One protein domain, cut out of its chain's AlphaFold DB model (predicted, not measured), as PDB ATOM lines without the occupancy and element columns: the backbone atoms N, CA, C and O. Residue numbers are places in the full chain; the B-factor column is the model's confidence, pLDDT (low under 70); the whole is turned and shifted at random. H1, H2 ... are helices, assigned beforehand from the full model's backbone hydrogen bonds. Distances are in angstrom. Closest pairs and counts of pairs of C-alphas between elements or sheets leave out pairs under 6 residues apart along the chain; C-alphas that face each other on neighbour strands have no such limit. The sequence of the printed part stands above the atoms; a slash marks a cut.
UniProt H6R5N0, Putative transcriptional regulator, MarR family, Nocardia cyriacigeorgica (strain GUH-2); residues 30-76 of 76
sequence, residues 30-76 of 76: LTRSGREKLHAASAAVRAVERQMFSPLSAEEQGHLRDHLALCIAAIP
ATOM      1  N   LEU A  30      -3.942 -26.405 -18.974       97.12
ATOM      2  CA  LEU A  30      -3.676 -27.126 -20.217       97.12
ATOM      3  C   LEU A  30      -2.326 -26.704 -20.795       97.12
ATOM      4  O   LEU A  30      -2.029 -25.511 -20.912       97.12
ATOM      5  N   THR A  31      -1.548 -27.682 -21.244       97.12
ATOM      6  CA  THR A  31      -0.391 -27.423 -22.105       97.12
ATOM      7  C   THR A  31      -0.854 -27.022 -23.506       97.12
ATOM      8  O   THR A  31      -2.047 -27.059 -23.821       97.12
ATOM      9  N   ARG A  32       0.081 -26.650 -24.391       97.88
ATOM     10  CA  ARG A  32      -0.244 -26.448 -25.813       97.88
ATOM     11  C   ARG A  32      -0.863 -27.712 -26.422       97.88
ATOM     12  O   ARG A  32      -1.952 -27.634 -26.977       97.88
ATOM     13  N   SER A  33      -0.224 -28.865 -26.213       97.88
ATOM     14  CA  SER A  33      -0.744 -30.162 -26.665       97.88
ATOM     15  C   SER A  33      -2.090 -30.501 -26.010       97.88
ATOM     16  O   SER A  33      -3.000 -30.991 -26.674       97.88
ATOM     17  N   GLY A  34      -2.271 -30.151 -24.731       98.19
ATOM     18  CA  GLY A  34      -3.558 -30.253 -24.043       98.19
ATOM     19  C   GLY A  34      -4.673 -29.469 -24.731       98.19
ATOM     20  O   GLY A  34      -5.761 -30.004 -24.935       98.19
ATOM     21  N   ARG A  35      -4.405 -28.220 -25.133       98.31
ATOM     22  CA  ARG A  35      -5.373 -27.387 -25.866       98.31
ATOM     23  C   ARG A  35      -5.692 -27.955 -27.245       98.31
ATOM     24  O   ARG A  35      -6.864 -28.033 -27.592       98.31
ATOM     25  N   GLU A  36      -4.687 -28.396 -27.996       98.31
ATOM     26  CA  GLU A  36      -4.877 -29.045 -29.303       98.31
ATOM     27  C   GLU A  36      -5.749 -30.302 -29.173       98.31
ATOM     28  O   GLU A  36      -6.721 -30.480 -29.912       98.31
ATOM     29  N   LYS A  37      -5.464 -31.145 -28.170       97.81
ATOM     30  CA  LYS A  37      -6.238 -32.360 -27.899       97.81
ATOM     31  C   LYS A  37      -7.672 -32.046 -27.484       97.81
ATOM     32  O   LYS A  37      -8.589 -32.713 -27.961       97.81
ATOM     33  N   LEU A  38      -7.871 -31.036 -26.632       97.62
ATOM     34  CA  LEU A  38      -9.201 -30.555 -26.261       97.62
ATOM     35  C   LEU A  38      -9.965 -30.074 -27.495       97.62
ATOM     36  O   LEU A  38     -11.136 -30.399 -27.645       97.62
ATOM     37  N   HIS A  39      -9.314 -29.348 -28.402       98.31
ATOM     38  CA  HIS A  39      -9.972 -28.843 -29.601       98.31
ATOM     39  C   HIS A  39     -10.446 -29.975 -30.519       98.31
ATOM     40  O   HIS A  39     -11.606 -29.985 -30.929       98.31
ATOM     41  N   ALA A  40      -9.591 -30.975 -30.754       98.06
ATOM     42  CA  ALA A  40      -9.949 -32.164 -31.522       98.06
ATOM     43  C   ALA A  40     -11.085 -32.967 -30.863       98.06
ATOM     44  O   ALA A  40     -12.025 -33.381 -31.540       98.06
ATOM     45  N   ALA A  41     -11.034 -33.148 -29.539       97.69
ATOM     46  CA  ALA A  41     -12.089 -33.832 -28.795       97.69
ATOM     47  C   ALA A  41     -13.424 -33.074 -28.880       97.69
ATOM     48  O   ALA A  41     -14.449 -33.675 -29.191       97.69
ATOM     49  N   SER A  42     -13.409 -31.754 -28.688       98.00
ATOM     50  CA  SER A  42     -14.603 -30.912 -28.815       98.00
ATOM     51  C   SER A  42     -15.205 -30.976 -30.217       98.00
ATOM     52  O   SER A  42     -16.424 -31.025 -30.352       98.00
ATOM     53  N   ALA A  43     -14.380 -31.003 -31.268       98.06
ATOM     54  CA  ALA A  43     -14.862 -31.162 -32.638       98.06
ATOM     55  C   ALA A  43     -15.541 -32.526 -32.854       98.06
ATOM     56  O   ALA A  43     -16.626 -32.582 -33.433       98.06
ATOM     57  N   ALA A  44     -14.946 -33.608 -32.340       98.12
ATOM     58  CA  ALA A  44     -15.522 -34.950 -32.421       98.12
ATOM     59  C   ALA A  44     -16.863 -35.050 -31.674       98.12
ATOM     60  O   ALA A  44     -17.833 -35.567 -32.223       98.12
ATOM     61  N   VAL A  45     -16.953 -34.485 -30.465       97.75
ATOM     62  CA  VAL A  45     -18.204 -34.451 -29.686       97.75
ATOM     63  C   VAL A  45     -19.292 -33.677 -30.429       97.75
ATOM     64  O   VAL A  45     -20.398 -34.184 -30.576       97.75
ATOM     65  N   ARG A  46     -18.979 -32.494 -30.978       95.81
ATOM     66  CA  ARG A  46     -19.949 -31.716 -31.772       95.81
ATOM     67  C   ARG A  46     -20.412 -32.454 -33.027       95.81
ATOM     68  O   ARG A  46     -21.549 -32.276 -33.451       95.81
ATOM     69  N   ALA A  47     -19.549 -33.250 -33.658       97.31
ATOM     70  CA  ALA A  47     -19.948 -34.056 -34.809       97.31
ATOM     71  C   ALA A  47     -20.999 -35.105 -34.418       97.31
ATOM     72  O   ALA A  47     -22.019 -35.210 -35.098       97.31
ATOM     73  N   VAL A  48     -20.790 -35.798 -33.295       97.38
ATOM     74  CA  VAL A  48     -21.767 -36.751 -32.746       97.38
ATOM     75  C   VAL A  48     -23.062 -36.042 -32.348       97.38
ATOM     76  O   VAL A  48     -24.136 -36.505 -32.716       97.38
ATOM     77  N   GLU A  49     -22.974 -34.895 -31.670       94.19
ATOM     78  CA  GLU A  49     -24.150 -34.100 -31.297       94.19
ATOM     79  C   GLU A  49     -24.974 -33.728 -32.539       94.19
ATOM     80  O   GLU A  49     -26.166 -34.008 -32.600       94.19
ATOM     81  N   ARG A  50     -24.347 -33.193 -33.593       94.12
ATOM     82  CA  ARG A  50     -25.064 -32.867 -34.840       94.12
ATOM     83  C   ARG A  50     -25.744 -34.078 -35.471       94.12
ATOM     84  O   ARG A  50     -26.835 -33.933 -36.007       94.12
ATOM     85  N   GLN A  51     -25.123 -35.255 -35.412       96.50
ATOM     86  CA  GLN A  51     -25.736 -36.481 -35.918       96.50
ATOM     87  C   GLN A  51     -26.951 -36.883 -35.074       96.50
ATOM     88  O   GLN A  51     -28.004 -37.180 -35.634       96.50
ATOM     89  N   MET A  52     -26.832 -36.850 -33.744       95.19
ATOM     90  CA  MET A  52     -27.929 -37.177 -32.828       95.19
ATOM     91  C   MET A  52     -29.137 -36.253 -33.011       95.19
ATOM     92  O   MET A  52     -30.269 -36.720 -32.993       95.19
ATOM     93  N   PHE A  53     -28.896 -34.960 -33.235       95.69
ATOM     94  CA  PHE A  53     -29.948 -33.958 -33.425       95.69
ATOM     95  C   PHE A  53     -30.407 -33.813 -34.888       95.69
ATOM     96  O   PHE A  53     -31.340 -33.060 -35.151       95.69
ATOM     97  N   SER A  54     -29.794 -34.523 -35.844       96.19
ATOM     98  CA  SER A  54     -30.131 -34.415 -37.276       96.19
ATOM     99  C   SER A  54     -31.598 -34.689 -37.645       96.19
ATOM    100  O   SER A  54     -32.051 -34.084 -38.616       96.19
ATOM    101  N   PRO A  55     -32.372 -35.515 -36.908       97.00
ATOM    102  CA  PRO A  55     -33.798 -35.695 -37.191       97.00
ATOM    103  C   PRO A  55     -34.691 -34.529 -36.738       97.00
ATOM    104  O   PRO A  55     -35.871 -34.527 -37.069       97.00
ATOM    105  N   LEU A  56     -34.161 -33.579 -35.958       97.38
ATOM    106  CA  LEU A  56     -34.916 -32.493 -35.335       97.38
ATOM    107  C   LEU A  56     -34.674 -31.165 -36.064       97.38
ATOM    108  O   LEU A  56     -33.530 -30.810 -36.375       97.38
ATOM    109  N   SER A  57     -35.737 -30.387 -36.258       97.19
ATOM    110  CA  SER A  57     -35.661 -28.988 -36.690       97.19
ATOM    111  C   SER A  57     -34.936 -28.122 -35.655       97.19
ATOM    112  O   SER A  57     -34.901 -28.449 -34.472       97.19
ATOM    113  N   ALA A  58     -34.368 -26.987 -36.071       93.94
ATOM    114  CA  ALA A  58     -33.609 -26.109 -35.172       93.94
ATOM    115  C   ALA A  58     -34.400 -25.674 -33.918       93.94
ATOM    116  O   ALA A  58     -33.813 -25.557 -32.843       93.94
ATOM    117  N   GLU A  59     -35.716 -25.489 -34.050       97.31
ATOM    118  CA  GLU A  59     -36.622 -25.177 -32.940       97.31
ATOM    119  C   GLU A  59     -36.744 -26.356 -31.962       97.31
ATOM    120  O   GLU A  59     -36.504 -26.197 -30.765       97.31
ATOM    121  N   GLU A  60     -37.000 -27.568 -32.466       97.69
ATOM    122  CA  GLU A  60     -37.062 -28.788 -31.648       97.69
ATOM    123  C   GLU A  60     -35.735 -29.075 -30.933       97.69
ATOM    124  O   GLU A  60     -35.724 -29.500 -29.776       97.69
ATOM    125  N   GLN A  61     -34.599 -28.804 -31.587       95.75
ATOM    126  CA  GLN A  61     -33.288 -28.919 -30.947       95.75
ATOM    127  C   GLN A  61     -33.116 -27.918 -29.796       95.75
ATOM    128  O   GLN A  61     -32.437 -28.236 -28.818       95.75
ATOM    129  N   GLY A  62     -33.681 -26.713 -29.916       95.12
ATOM    130  CA  GLY A  62     -33.720 -25.718 -28.842       95.12
ATOM    131  C   GLY A  62     -34.532 -26.227 -27.655       95.12
ATOM    132  O   GLY A  62     -33.993 -26.364 -26.559       95.12
ATOM    133  N   HIS A  63     -35.775 -26.647 -27.908       97.00
ATOM    134  CA  HIS A  63     -36.663 -27.187 -26.873       97.00
ATOM    135  C   HIS A  63     -36.057 -28.386 -26.139       97.00
ATOM    136  O   HIS A  63     -36.125 -28.466 -24.914       97.00
ATOM    137  N   LEU A  64     -35.422 -29.317 -26.859       95.44
ATOM    138  CA  LEU A  64     -34.779 -30.468 -26.227       95.44
ATOM    139  C   LEU A  64     -33.636 -30.046 -25.291       95.44
ATOM    140  O   LEU A  64     -33.516 -30.593 -24.195       95.44
ATOM    141  N   ARG A  65     -32.806 -29.073 -25.689       94.75
ATOM    142  CA  ARG A  65     -31.722 -28.563 -24.834       94.75
ATOM    143  C   ARG A  65     -32.265 -27.886 -23.582       94.75
ATOM    144  O   ARG A  65     -31.748 -28.153 -22.499       94.75
ATOM    145  N   ASP A  66     -33.315 -27.086 -23.719       97.00
ATOM    146  CA  ASP A  66     -33.946 -26.402 -22.590       97.00
ATOM    147  C   ASP A  66     -34.552 -27.407 -21.604       97.00
ATOM    148  O   ASP A  66     -34.291 -27.336 -20.404       97.00
ATOM    149  N   HIS A  67     -35.275 -28.417 -22.101       96.62
ATOM    150  CA  HIS A  67     -35.823 -29.480 -21.257       96.62
ATOM    151  C   HIS A  67     -34.728 -30.277 -20.532       96.62
ATOM    152  O   HIS A  67     -34.854 -30.538 -19.336       96.62
ATOM    153  N   LEU A  68     -33.625 -30.620 -21.209       95.19
ATOM    154  CA  LEU A  68     -32.488 -31.289 -20.566       95.19
ATOM    155  C   LEU A  68     -31.832 -30.405 -19.495       95.19
ATOM    156  O   LEU A  68     -31.491 -30.904 -18.423       95.19
ATOM    157  N   ALA A  69     -31.676 -29.103 -19.752       95.62
ATOM    158  CA  ALA A  69     -31.132 -28.159 -18.778       95.62
ATOM    159  C   ALA A  69     -32.017 -28.062 -17.524       95.62
ATOM    160  O   ALA A  69     -31.496 -28.066 -16.408       95.62
ATOM    161  N   LEU A  70     -33.344 -28.060 -17.697       97.06
ATOM    162  CA  LEU A  70     -34.298 -28.118 -16.587       97.06
ATOM    163  C   LEU A  70     -34.163 -29.420 -15.782       97.06
ATOM    164  O   LEU A  70     -34.155 -29.371 -14.554       97.06
ATOM    165  N   CYS A  71     -33.995 -30.574 -16.440       97.31
ATOM    166  CA  CYS A  71     -33.754 -31.843 -15.747       97.31
ATOM    167  C   CYS A  71     -32.462 -31.822 -14.917       97.31
ATOM    168  O   CYS A  71     -32.467 -32.304 -13.788       97.31
ATOM    169  N   ILE A  72     -31.368 -31.257 -15.446       96.06
ATOM    170  CA  ILE A  72     -30.096 -31.124 -14.710       96.06
ATOM    171  C   ILE A  72     -30.287 -30.235 -13.477       96.06
ATOM    172  O   ILE A  72     -29.837 -30.597 -12.395       96.06
ATOM    173  N   ALA A  73     -30.971 -29.097 -13.627       95.44
ATOM    174  CA  ALA A  73     -31.202 -28.152 -12.535       95.44
ATOM    175  C   ALA A  73     -32.076 -28.724 -11.401       95.44
ATOM    176  O   ALA A  73     -32.040 -28.213 -10.285       95.44
ATOM    177  N   ALA A  74     -32.854 -29.774 -11.677       95.12
ATOM    178  CA  ALA A  74     -33.688 -30.449 -10.689       95.12
ATOM    179  C   ALA A  74     -32.927 -31.480  -9.829       95.12
ATOM    180  O   ALA A  74     -33.492 -31.977  -8.853       95.12
ATOM    181  N   ILE A  75     -31.679 -31.821 -10.176       90.50
ATOM    182  CA  ILE A  75     -30.856 -32.781  -9.426       90.50
ATOM    183  C   ILE A  75     -29.953 -32.000  -8.445       90.50
ATOM    184  O   ILE A  75     -29.183 -31.156  -8.907       90.50
ATOM    185  N   PRO A  76     -30.051 -32.245  -7.120       67.62
ATOM    186  CA  PRO A  76     -29.285 -31.534  -6.091       67.62
ATOM    187  C   PRO A  76     -27.794 -31.900  -6.042       67.62
ATOM    188  O   PRO A  76     -27.434 -33.042  -6.414       67.62
TER     189      PRO A  76
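What this domain is: This is residues 30 to 76 of the 76 residues of the protein "Putative transcriptional regulator, MarR family" of Nocardia cyriacigeorgica (strain GUH-2) (UniProt H6R5N0). Two helices meet near their ends as an open L, the longer arm being H1 and the shorter H2, with a tight turn of residues 54 to 57 at the corner. The arms spread away from that corner, and residues 39 to 49 of H1 and 65 to 73 of H2 stand free. The printed part has 47 residues with two named helices, H1 then H2, and no named strand; the class is all helix. The whole is flat and only just extended, close to loose, with a radius of gyration of the C-alphas of 14.6 A and spans of 36 by 32 by 12 A.

Where its parts are: H1, residues 32 to 53, begins at C-alpha 32 (-0.244, -26.448, -25.813) and is 31.6 A long. H2, residues 58 to 73, is 22.9 A long and ends at C-alpha 73 (-31.202, -28.152, -12.535).

How they stand to each other: H1 and H2 are close but not clearly touching; their closest C-alphas, those of Phe 53 and Gln 61, are 6.5 A apart. They run opposite ways at a steep tilt of 66 degrees. In H1 and H2 every O i to N i+4 pair is within hydrogen-bond range.

The domain as a whole: The two C-alphas farthest apart, those of Thr 31 and Ser 57, are 38.2 A apart. The printed part has no cut, and residue 76, the chain's last, has pLDDT under 70.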